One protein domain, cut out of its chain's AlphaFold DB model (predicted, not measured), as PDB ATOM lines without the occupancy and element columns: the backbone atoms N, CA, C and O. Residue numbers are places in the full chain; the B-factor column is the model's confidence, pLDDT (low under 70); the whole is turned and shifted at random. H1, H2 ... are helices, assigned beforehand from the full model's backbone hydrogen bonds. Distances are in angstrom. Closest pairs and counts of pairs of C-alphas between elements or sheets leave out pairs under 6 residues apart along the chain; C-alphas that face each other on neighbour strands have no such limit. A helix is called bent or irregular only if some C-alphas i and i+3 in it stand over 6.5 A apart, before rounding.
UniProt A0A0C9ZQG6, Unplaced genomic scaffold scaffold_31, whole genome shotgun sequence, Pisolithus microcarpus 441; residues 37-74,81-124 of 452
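AT A GLANCE: This is residues 37 to 74 and 81 to 124 of the 452 residues of an uncharacterized protein of Pisolithus microcarpus 441 (UniProt A0A0C9ZQG6). Two pairs of antiparallel helices, H1 with H2 and H3 with H5, pack on each other crosswise, and the small helix H4 sits in the turn between H3 and H5 at one end. The all-helix domain prints 82 residues with five named helices, in chain order H1, H2, H3, H4, H5, and no named strand. It is compact, with a radius of gyration of the C-alphas of 11.7 A, and spans 32 by 25 by 20 A.

HOW THE PARTS SIT: H3, residues 82 to 98, is only just irregular, with C-alphas 84 and 87 6.7 A apart, and has a kink of 30 degrees near residue 89. With residues 113 to 120 alone, H5, residues 107 to 122, touches H3, closest at the C-alphas of Val 89 and Leu 117, 6.4 A; they run opposite ways at a shallow tilt of 33 degrees, only just short of steep. With residues 82 to 89 alone, H3 touches H2, residues 62 to 72, closest at the C-alphas of Cys 69 and Met 86, 6.5 A; the steep tilt is 68 degrees, only just short of about perpendicular. H1, residues 37 to 51, forms a helical hairpin with H2 at a shallow tilt of 10 degrees, closest at the C-alphas of Val 43 and Ala 71, 5.4 A. H1 touches H5 at a steep tilt of 51 degrees, closest at the C-alphas of Leu 44 and Ala 114, 5.4 A. H2 and H5 only just touch, with 3 pairs of C-alphas within 8 A, the closest those of Leu 72 and Ala 118, 6.6 A. H1 and H3 are apart. H4, residues 101 to 104, is close to but not clearly touching H5, the closest C-alphas being Ile 103 and Gly 109, 5.9 A. Every O i to N i+4 pair is within hydrogen-bond range in H1 and H2, against 8 of 13 in H3 and 9 of 12 in H5; H4 is too short for such a pair.

IN THESE COORDINATES: H1 begins at C-alpha 37 (43.142, 84.394, -3.197) and is 21.0 A long; H2 is 15.3 A. H3, 24.8 A, begins at C-alpha 82 (29.795, 89.227, -18.896). H4 is 5.1 A, and H5, 23.3 A, ends at C-alpha 122 (33.495, 77.683, -9.141).

THE WHOLE: The C-alphas farthest apart, of Ser 81 and Lys 102, are 34.6 A apart. Residues 75 to 80 are not printed, and C-alphas 74 and 81 are 11.5 A apart across the cut. Of the links printed whole, none is long. Mean pLDDT of the printed part is 81.9; residues 37, 52 to 58, 74, 81 to 83 and 123 to 124 are under 70.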
ATOM      1  N   GLY A  37      43.348  83.266  -4.121       54.44
ATOM      2  CA  GLY A  37      43.142  84.394  -3.197       54.44
ATOM      3  C   GLY A  37      42.877  85.736  -3.900       54.44
ATOM      4  O   GLY A  37      42.136  86.571  -3.391       54.44
ATOM      5  N   ASN A  38      43.346  85.895  -5.139       77.94
ATOM      6  CA  ASN A  38      43.248  87.127  -5.922       77.94
ATOM      7  C   ASN A  38      41.796  87.489  -6.303       77.94
ATOM      8  O   ASN A  38      41.454  88.660  -6.418       77.94
ATOM      9  N   VAL A  39      40.881  86.529  -6.502       83.56
ATOM     10  CA  VAL A  39      39.487  86.867  -6.887       83.56
ATOM     11  C   VAL A  39      38.721  87.488  -5.723       83.56
ATOM     12  O   VAL A  39      38.046  88.498  -5.905       83.56
ATOM     13  N   VAL A  40      38.830  86.889  -4.535       86.12
ATOM     14  CA  VAL A  40      38.148  87.390  -3.335       86.12
ATOM     15  C   VAL A  40      38.648  88.793  -3.019       86.12
ATOM     16  O   VAL A  40      37.827  89.682  -2.813       86.12
ATOM     17  N   ASP A  41      39.961  89.013  -3.081       86.81
ATOM     18  CA  ASP A  41      40.564  90.319  -2.819       86.81
ATOM     19  C   ASP A  41      40.185  91.361  -3.883       86.81
ATOM     20  O   ASP A  41      39.855  92.499  -3.544       86.81
ATOM     21  N   ARG A  42      40.130  90.979  -5.170       87.31
ATOM     22  CA  ARG A  42      39.644  91.852  -6.256       87.31
ATOM     23  C   ARG A  42      38.190  92.266  -6.048       87.31
ATOM     24  O   ARG A  42      37.867  93.446  -6.174       87.31
ATOM     25  N   VAL A  43      37.315  91.316  -5.723       88.25
ATOM     26  CA  VAL A  43      35.897  91.597  -5.456       88.25
ATOM     27  C   VAL A  43      35.754  92.447  -4.200       88.25
ATOM     28  O   VAL A  43      35.003  93.418  -4.212       88.25
ATOM     29  N   LEU A  44      36.497  92.129  -3.139       89.88
ATOM     30  CA  LEU A  44      36.473  92.885  -1.894       89.88
ATOM     31  C   LEU A  44      36.908  94.334  -2.118       89.88
ATOM     32  O   LEU A  44      36.224  95.228  -1.637       89.88
ATOM     33  N   LYS A  45      37.958  94.570  -2.912       89.50
ATOM     34  CA  LYS A  45      38.416  95.917  -3.289       89.50
ATOM     35  C   LYS A  45      37.348  96.713  -4.044       89.50
ATOM     36  O   LYS A  45      37.208  97.915  -3.839       89.50
ATOM     37  N   VAL A  46      36.596  96.056  -4.926       88.44
ATOM     38  CA  VAL A  46      35.482  96.691  -5.647       88.44
ATOM     39  C   VAL A  46      34.318  96.997  -4.702       88.44
ATOM     40  O   VAL A  46      33.724  98.071  -4.786       88.44
ATOM     41  N   LEU A  47      33.995  96.074  -3.791       87.81
ATOM     42  CA  LEU A  47      32.930  96.256  -2.807       87.81
ATOM     43  C   LEU A  47      33.268  97.356  -1.799       87.81
ATOM     44  O   LEU A  47      32.399  98.178  -1.532       87.81
ATOM     45  N   SER A  48      34.494  97.409  -1.276       86.31
ATOM     46  CA  SER A  48      34.916  98.454  -0.337       86.31
ATOM     47  C   SER A  48      34.867  99.832  -0.994       86.31
ATOM     48  O   SER A  48      34.163 100.714  -0.511       86.31
ATOM     49  N   ALA A  49      35.470  99.981  -2.175       84.62
ATOM     50  CA  ALA A  49      35.442 101.241  -2.922       84.62
ATOM     51  C   ALA A  49      34.016 101.682  -3.299       84.62
ATOM     52  O   ALA A  49      33.702 102.871  -3.331       84.62
ATOM     53  N   GLY A  50      33.147 100.720  -3.615       79.19
ATOM     54  CA  GLY A  50      31.795 100.988  -4.077       79.19
ATOM     55  C   GLY A  50      30.781 101.226  -2.967       79.19
ATOM     56  O   GLY A  50      29.857 101.998  -3.195       79.19
ATOM     57  N   LEU A  51      30.915 100.567  -1.808       76.38
ATOM     58  CA  LEU A  51      29.874 100.466  -0.774       76.38
ATOM     59  C   LEU A  51      30.219 101.139   0.559       76.38
ATOM     60  O   LEU A  51      29.294 101.373   1.334       76.38
ATOM     61  N   GLU A  52      31.485 101.460   0.846       66.56
ATOM     62  CA  GLU A  52      31.869 102.040   2.147       66.56
ATOM     63  C   GLU A  52      31.339 103.461   2.355       66.56
ATOM     64  O   GLU A  52      31.027 103.853   3.477       66.56
ATOM     65  N   HIS A  53      31.190 104.237   1.282       62.66
ATOM     66  CA  HIS A  53      30.945 105.672   1.419       62.66
ATOM     67  C   HIS A  53      29.473 106.069   1.489       62.66
ATOM     68  O   HIS A  53      29.178 107.197   1.889       62.66
ATOM     69  N   ARG A  54      28.534 105.195   1.097       63.38
ATOM     70  CA  ARG A  54      27.101 105.520   1.128       63.38
ATOM     71  C   ARG A  54      26.232 104.287   1.364       63.38
ATOM     72  O   ARG A  54      26.341 103.316   0.611       63.38
ATOM     73  N   PRO A  55      25.278 104.349   2.306       64.25
ATOM     74  CA  PRO A  55      24.161 103.427   2.295       64.25
ATOM     75  C   PRO A  55      23.305 103.774   1.081       64.25
ATOM     76  O   PRO A  55      22.525 104.721   1.109       64.25
ATOM     77  N   TYR A  56      23.530 103.093  -0.043       58.72
ATOM     78  CA  TYR A  56      22.792 103.390  -1.264       58.72
ATOM     79  C   TYR A  56      21.303 103.160  -1.013       58.72
ATOM     80  O   TYR A  56      20.902 102.008  -0.789       58.72
ATOM     81  N   PRO A  57      20.456 104.205  -1.090       58.12
ATOM     82  CA  PRO A  57      19.052 103.964  -1.330       58.12
ATOM     83  C   PRO A  57      18.997 103.247  -2.676       58.12
ATOM     84  O   PRO A  57      19.574 103.699  -3.664       58.12
ATOM     85  N   THR A  58      18.396 102.064  -2.690       65.00
ATOM     86  CA  THR A  58      18.243 101.252  -3.898       65.00
ATOM     87  C   THR A  58      17.837 102.099  -5.105       65.00
ATOM     88  O   THR A  58      16.939 102.932  -4.957       65.00
ATOM     89  N   PRO A  59      18.396 101.835  -6.300       70.94
ATOM     90  CA  PRO A  59      19.139 100.628  -6.698       70.94
ATOM     91  C   PRO A  59      20.668 100.676  -6.485       70.94
ATOM     92  O   PRO A  59      21.265 101.738  -6.378       70.94
ATOM     93  N   ILE A  60      21.301  99.491  -6.452       79.69
ATOM     94  CA  ILE A  60      22.770  99.350  -6.486       79.69
ATOM     95  C   ILE A  60      23.279  99.986  -7.790       79.69
ATOM     96  O   ILE A  60      22.711  99.665  -8.841       79.69
ATOM     97  N   PRO A  61      24.329 100.827  -7.754       83.19
ATOM     98  CA  PRO A  61      24.866 101.447  -8.959       83.19
ATOM     99  C   PRO A  61      25.258 100.392 -10.004       83.19
ATOM    100  O   PRO A  61      25.946  99.420  -9.663       83.19
ATOM    101  N   PRO A  62      24.844 100.547 -11.273       82.38
ATOM    102  CA  PRO A  62      25.214  99.609 -12.327       82.38
ATOM    103  C   PRO A  62      26.736  99.506 -12.495       82.38
ATOM    104  O   PRO A  62      27.244  98.422 -12.770       82.38
ATOM    105  N   GLU A  63      27.479 100.584 -12.249       84.75
ATOM    106  CA  GLU A  63      28.944 100.626 -12.294       84.75
ATOM    107  C   GLU A  63      29.569  99.627 -11.316       84.75
ATOM    108  O   GLU A  63      30.512  98.918 -11.669       84.75
ATOM    109  N   LEU A  64      29.000  99.512 -10.111       87.38
ATOM    110  CA  LEU A  64      29.442  98.545  -9.113       87.38
ATOM    111  C   LEU A  64      29.140  97.113  -9.565       87.38
ATOM    112  O   LEU A  64      29.991  96.235  -9.440       87.38
ATOM    113  N   LEU A  65      27.957  96.873 -10.140       87.00
ATOM    114  CA  LEU A  65      27.587  95.557 -10.673       87.00
ATOM    115  C   LEU A  65      28.540  95.113 -11.788       87.00
ATOM    116  O   LEU A  65      29.009  93.972 -11.784       87.00
ATOM    117  N   PHE A  66      28.870  96.014 -12.716       85.44
ATOM    118  CA  PHE A  66      29.845  95.740 -13.769       85.44
ATOM    119  C   PHE A  66      31.260  95.567 -13.213       85.44
ATOM    120  O   PHE A  66      31.971  94.672 -13.669       85.44
ATOM    121  N   GLY A  67      31.654  96.353 -12.209       86.44
ATOM    122  CA  GLY A  67      32.927  96.197 -11.504       86.44
ATOM    123  C   GLY A  67      33.065  94.821 -10.849       86.44
ATOM    124  O   GLY A  67      34.081  94.156 -11.034       86.44
ATOM    125  N   ILE A  68      32.018  94.350 -10.163       88.94
ATOM    126  CA  ILE A  68      31.973  93.008  -9.564       88.94
ATOM    127  C   ILE A  68      32.069  91.940 -10.656       88.94
ATOM    128  O   ILE A  68      32.869  91.016 -10.545       88.94
ATOM    129  N   CYS A  69      31.296  92.071 -11.737       88.38
ATOM    130  CA  CYS A  69      31.346  91.116 -12.846       88.38
ATOM    131  C   CYS A  69      32.737  91.054 -13.493       88.38
ATOM    132  O   CYS A  69      33.182  89.963 -13.838       88.38
ATOM    133  N   ARG A  70      33.428  92.195 -13.625       86.44
ATOM    134  CA  ARG A  70      34.813  92.261 -14.116       86.44
ATOM    135  C   ARG A  70      35.803  91.636 -13.139       86.44
ATOM    136  O   ARG A  70      36.674  90.905 -13.577       86.44
ATOM    137  N   ALA A  71      35.659  91.877 -11.837       86.19
ATOM    138  CA  ALA A  71      36.515  91.264 -10.819       86.19
ATOM    139  C   ALA A  71      36.374  89.730 -10.766       86.19
ATOM    140  O   ALA A  71      37.317  89.031 -10.395       86.19
ATOM    141  N   LEU A  72      35.200  89.214 -11.141       86.06
ATOM    142  CA  LEU A  72      34.925  87.780 -11.247       86.06
ATOM    143  C   LEU A  72      35.375  87.163 -12.576       86.06
ATOM    144  O   LEU A  72      35.599  85.953 -12.628       86.06
ATOM    145  N   GLN A  73      35.490  87.963 -13.638       83.75
ATOM    146  CA  GLN A  73      36.058  87.527 -14.910       83.75
ATOM    147  C   GLN A  73      37.573  87.416 -14.757       83.75
ATOM    148  O   GLN A  73      38.247  88.350 -14.329       83.75
ATOM    149  N   ASP A  74      38.114  86.244 -15.066       68.00
ATOM    150  CA  ASP A  74      39.558  86.065 -15.080       68.00
ATOM    151  C   ASP A  74      40.161  86.735 -16.319       68.00
ATOM    152  O   ASP A  74      39.478  86.941 -17.319       68.00
ATOM    153  N   SER A  81      31.004  85.600 -21.838       56.72
ATOM    154  CA  SER A  81      30.287  86.881 -21.916       56.72
ATOM    155  C   SER A  81      29.841  87.354 -20.521       56.72
ATOM    156  O   SER A  81      29.174  86.630 -19.776       56.72
ATOM    157  N   ALA A  82      30.176  88.599 -20.167       58.91
ATOM    158  CA  ALA A  82      29.795  89.227 -18.896       58.91
ATOM    159  C   ALA A  82      28.285  89.123 -18.596       58.91
ATOM    160  O   ALA A  82      27.864  89.103 -17.437       58.91
ATOM    161  N   SER A  83      27.478  89.004 -19.655       59.69
ATOM    162  CA  SER A  83      26.034  88.787 -19.605       59.69
ATOM    163  C   SER A  83      25.621  87.482 -18.906       59.69
ATOM    164  O   SER A  83      24.576  87.451 -18.260       59.69
ATOM    165  N   SER A  84      26.455  86.436 -18.949       71.56
ATOM    166  CA  SER A  84      26.189  85.131 -18.323       71.56
ATOM    167  C   SER A  84      26.421  85.138 -16.803       71.56
ATOM    168  O   SER A  84      25.749  84.432 -16.047       71.56
ATOM    169  N   ILE A  85      27.341  85.982 -16.322       83.75
ATOM    170  CA  ILE A  85      27.717  86.055 -14.900       83.75
ATOM    171  C   ILE A  85      26.754  86.960 -14.116       83.75
ATOM    172  O   ILE A  85      26.441  86.678 -12.956       83.75
ATOM    173  N   MET A  86      26.230  88.010 -14.756       85.75
ATOM    174  CA  MET A  86      25.368  89.013 -14.122       85.75
ATOM    175  C   MET A  86      24.152  88.417 -13.377       85.75
ATOM    176  O   MET A  86      23.952  88.774 -12.214       85.75
ATOM    177  N   PRO A  87      23.368  87.467 -13.935       86.12
ATOM    178  CA  PRO A  87      22.253  86.856 -13.205       86.12
ATOM    179  C   PRO A  87      22.685  86.174 -11.901       86.12
ATOM    180  O   PRO A  87      21.980  86.249 -10.893       86.12
ATOM    181  N   ARG A  88      23.867  85.544 -11.891       87.38
ATOM    182  CA  ARG A  88      24.413  84.868 -10.707       87.38
ATOM    183  C   ARG A  88      24.864  85.879  -9.658       87.38
ATOM    184  O   ARG A  88      24.542  85.715  -8.483       87.38
ATOM    185  N   VAL A  89      25.519  86.960 -10.076       90.19
ATOM    186  CA  VAL A  89      25.910  88.069  -9.188       90.19
ATOM    187  C   VAL A  89      24.677  88.688  -8.531       90.19
ATOM    188  O   VAL A  89      24.620  88.815  -7.307       90.19
ATOM    189  N   LEU A  90      23.637  88.971  -9.316       89.75
ATOM    190  CA  LEU A  90      22.369  89.490  -8.802       89.75
ATOM    191  C   LEU A  90      21.688  88.519  -7.827       89.75
ATOM    192  O   LEU A  90      21.098  88.960  -6.839       89.75
ATOM    193  N   SER A  91      21.794  87.206  -8.059       90.06
ATOM    194  CA  SER A  91      21.239  86.194  -7.150       90.06
ATOM    195  C   SER A  91      21.883  86.221  -5.761       90.06
ATOM    196  O   SER A  91      21.184  85.996  -4.777       90.06
ATOM    197  N   LYS A  92      23.177  86.560  -5.669       91.25
ATOM    198  CA  LYS A  92      23.921  86.690  -4.406       91.25
ATOM    199  C   LYS A  92      23.736  88.051  -3.740       91.25
ATOM    200  O   LYS A  92      23.598  88.136  -2.524       91.25
ATOM    201  N   LEU A  93      23.633  89.114  -4.534       89.19
ATOM    202  CA  LEU A  93      23.374  90.462  -4.022       89.19
ATOM    203  C   LEU A  93      21.950  90.633  -3.479       89.19
ATOM    204  O   LEU A  93      21.723  91.472  -2.608       89.19
ATOM    205  N   ARG A  94      20.975  89.858  -3.967       89.25
ATOM    206  CA  ARG A  94      19.571  89.995  -3.551       89.25
ATOM    207  C   ARG A  94      19.334  89.627  -2.074       89.25
ATOM    208  O   ARG A  94      18.729  90.458  -1.398       89.25
ATOM    209  N   PRO A  95      19.793  88.473  -1.548       89.12
ATOM    210  CA  PRO A  95      19.747  88.174  -0.116       89.12
ATOM    211  C   PRO A  95      20.551  89.173   0.712       89.12
ATOM    212  O   PRO A  95      20.035  89.686   1.700       89.12
ATOM    213  N   TRP A  96      21.763  89.518   0.262       89.00
ATOM    214  CA  TRP A  96      22.610  90.497   0.947       89.00
ATOM    215  C   TRP A  96      21.901  91.841   1.119       89.00
ATOM    216  O   TRP A  96      21.933  92.431   2.192       89.00
ATOM    217  N   ARG A  97      21.161  92.295   0.103       85.62
ATOM    218  CA  ARG A  97      20.376  93.534   0.161       85.62
ATOM    219  C   ARG A  97      19.284  93.511   1.235       85.62
ATOM    220  O   ARG A  97      18.922  94.574   1.722       85.62
ATOM    221  N   ILE A  98      18.735  92.347   1.567       88.25
ATOM    222  CA  ILE A  98      17.652  92.213   2.554       88.25
ATOM    223  C   ILE A  98      18.215  92.172   3.986       88.25
ATOM    224  O   ILE A  98      17.475  92.414   4.932       88.25
ATOM    225  N   MET A  99      19.514  91.905   4.153       86.19
ATOM    226  CA  MET A  99      20.161  91.909   5.464       86.19
ATOM    227  C   MET A  99      20.155  93.303   6.105       86.19
ATOM    228  O   MET A  99      20.124  94.328   5.417       86.19
ATOM    229  N   ASP A 100      20.254  93.331   7.435       87.69
ATOM    230  CA  ASP A 100      20.321  94.572   8.198       87.69
ATOM    231  C   ASP A 100      21.528  95.419   7.798       87.69
ATOM    232  O   ASP A 100      22.665  94.948   7.724       87.69
ATOM    233  N   GLU A 101      21.289  96.715   7.620       84.00
ATOM    234  CA  GLU A 101      22.302  97.708   7.272       84.00
ATOM    235  C   GLU A 101      23.529  97.674   8.188       84.00
ATOM    236  O   GLU A 101      24.661  97.700   7.706       84.00
ATOM    237  N   LYS A 102      23.295  97.502   9.494       86.44
ATOM    238  CA  LYS A 102      24.343  97.406  10.519       86.44
ATOM    239  C   LYS A 102      25.278  96.213  10.331       86.44
ATOM    240  O   LYS A 102      26.381  96.243  10.857       86.44
ATOM    241  N   ILE A 103      24.837  95.171   9.627       85.25
ATOM    242  CA  ILE A 103      25.609  93.949   9.369       85.25
ATOM    243  C   ILE A 103      26.227  94.013   7.968       85.25
ATOM    244  O   ILE A 103      27.397  93.668   7.794       85.25
ATOM    245  N   ARG A 104      25.469  94.502   6.976       85.25
ATOM    246  CA  ARG A 104      25.867  94.560   5.557       85.25
ATOM    247  C   ARG A 104      27.179  95.298   5.311       85.25
ATOM    248  O   ARG A 104      28.012  94.794   4.565       85.25
ATOM    249  N   TYR A 105      27.340  96.470   5.921       84.81
ATOM    250  CA  TYR A 105      28.481  97.363   5.678       84.81
ATOM    251  C   TYR A 105      29.652  97.132   6.638       84.81
ATOM    252  O   TYR A 105      30.613  97.894   6.646       84.81
ATOM    253  N   THR A 106      29.598  96.077   7.453       87.88
ATOM    254  CA  THR A 106      30.759  95.671   8.250       87.88
ATOM    255  C   THR A 106      31.816  95.039   7.350       87.88
ATOM    256  O   THR A 106      31.494  94.410   6.340       87.88
ATOM    257  N   SER A 107      33.086  95.126   7.748       87.19
ATOM    258  CA  SER A 107      34.186  94.435   7.057       87.19
ATOM    259  C   SER A 107      33.921  92.930   6.918       87.19
ATOM    260  O   SER A 107      34.188  92.337   5.875       87.19
ATOM    261  N   GLN A 108      33.319  92.316   7.941       89.31
ATOM    262  CA  GLN A 108      32.906  90.917   7.923       89.31
ATOM    263  C   GLN A 108      31.777  90.655   6.916       89.31
ATOM    264  O   GLN A 108      31.845  89.677   6.173       89.31
ATOM    265  N   GLY A 109      30.764  91.524   6.859       88.25
ATOM    266  CA  GLY A 109      29.648  91.422   5.915       88.25
ATOM    267  C   GLY A 109      30.088  91.576   4.457       88.25
ATOM    268  O   GLY A 109      29.685  90.782   3.604       88.25
ATOM    269  N   LEU A 110      30.973  92.536   4.178       89.50
ATOM    270  CA  LEU A 110      31.562  92.727   2.850       89.50
ATOM    271  C   LEU A 110      32.456  91.548   2.451       89.50
ATOM    272  O   LEU A 110      32.370  91.069   1.320       89.50
ATOM    273  N   ARG A 111      33.260  91.020   3.381       90.06
ATOM    274  CA  ARG A 111      34.098  89.835   3.138       90.06
ATOM    275  C   ARG A 111      33.263  88.581   2.885       90.06
ATOM    276  O   ARG A 111      33.585  87.818   1.978       90.06
ATOM    277  N   ALA A 112      32.185  88.377   3.641       90.94
ATOM    278  CA  ALA A 112      31.255  87.271   3.418       90.94
ATOM    279  C   ALA A 112      30.609  87.360   2.026       90.94
ATOM    280  O   ALA A 112      30.594  86.374   1.289       90.94
ATOM    281  N   LEU A 113      30.171  88.557   1.620       92.00
ATOM    282  CA  LEU A 113      29.655  88.786   0.272       92.00
ATOM    283  C   LEU A 113      30.720  88.526  -0.805       92.00
ATOM    284  O   LEU A 113      30.420  87.888  -1.812       92.00
ATOM    285  N   ALA A 114      31.957  88.984  -0.602       91.69
ATOM    286  CA  ALA A 114      33.057  88.750  -1.537       91.69
ATOM    287  C   ALA A 114      33.335  87.251  -1.731       91.69
ATOM    288  O   ALA A 114      33.509  86.802  -2.864       91.69
ATOM    289  N   LEU A 115      33.310  86.464  -0.650       91.31
ATOM    290  CA  LEU A 115      33.443  85.004  -0.700       91.31
ATOM    291  C   LEU A 115      32.284  84.354  -1.468       91.31
ATOM    292  O   LEU A 115      32.509  83.507  -2.335       91.31
ATOM    293  N   GLU A 116      31.047  84.773  -1.199       92.19
ATOM    294  CA  GLU A 116      29.882  84.270  -1.928       92.19
ATOM    295  C   GLU A 116      29.934  84.605  -3.420       92.19
ATOM    296  O   GLU A 116      29.606  83.759  -4.254       92.19
ATOM    297  N   LEU A 117      30.366  85.813  -3.773       91.50
ATOM    298  CA  LEU A 117      30.530  86.230  -5.161       91.50
ATOM    299  C   LEU A 117      31.666  85.461  -5.840       91.50
ATOM    300  O   LEU A 117      31.484  84.990  -6.960       91.50
ATOM    301  N   ALA A 118      32.795  85.247  -5.163       88.50
ATOM    302  CA  ALA A 118      33.899  84.449  -5.694       88.50
ATOM    303  C   ALA A 118      33.487  82.989  -5.974       88.50
ATOM    304  O   ALA A 118      33.953  82.392  -6.947       88.50
ATOM    305  N   SER A 119      32.551  82.430  -5.195       87.50
ATOM    306  CA  SER A 119      32.023  81.073  -5.420       87.50
ATOM    307  C   SER A 119      31.260  80.912  -6.745       87.50
ATOM    308  O   SER A 119      31.194  79.808  -7.289       87.50
ATOM    309  N   ILE A 120      30.736  82.005  -7.320       85.25
ATOM    310  CA  ILE A 120      30.028  81.989  -8.613       85.25
ATOM    311  C   ILE A 120      30.924  81.426  -9.718       85.25
ATOM    312  O   ILE A 120      30.446  80.706 -10.598       85.25
ATOM    313  N   ARG A 121      32.225  81.725  -9.643       76.62
ATOM    314  CA  ARG A 121      33.233  81.236 -10.581       76.62
ATOM    315  C   ARG A 121      33.364  79.713 -10.529       76.62
ATOM    316  O   ARG A 121      33.430  79.071 -11.570       76.62
ATOM    317  N   GLN A 122      33.348  79.131  -9.332       70.19
ATOM    318  CA  GLN A 122      33.495  77.683  -9.141       70.19
ATOM    319  C   GLN A 122      32.267  76.909  -9.646       70.19
ATOM    320  O   GLN A 122      32.396  75.798 -10.141       70.19
ATOM    321  N   GLN A 123      31.079  77.517  -9.596       66.62
ATOM    322  CA  GLN A 123      29.830  76.928 -10.100       66.62
ATOM    323  C   GLN A 123      29.650  77.079 -11.624       66.62
ATOM    324  O   GLN A 123      28.636  76.657 -12.182       66.62
ATOM    325  N   GLY A 124      30.544  77.806 -12.300       58.03
ATOM    326  CA  GLY A 124      30.471  78.101 -13.736       58.03
ATOM    327  C   GLY A 124      31.153  77.073 -14.625       58.03
ATOM    328  O   GLY A 124      30.880  77.053 -15.819       58.03
TER     329      GLY A 124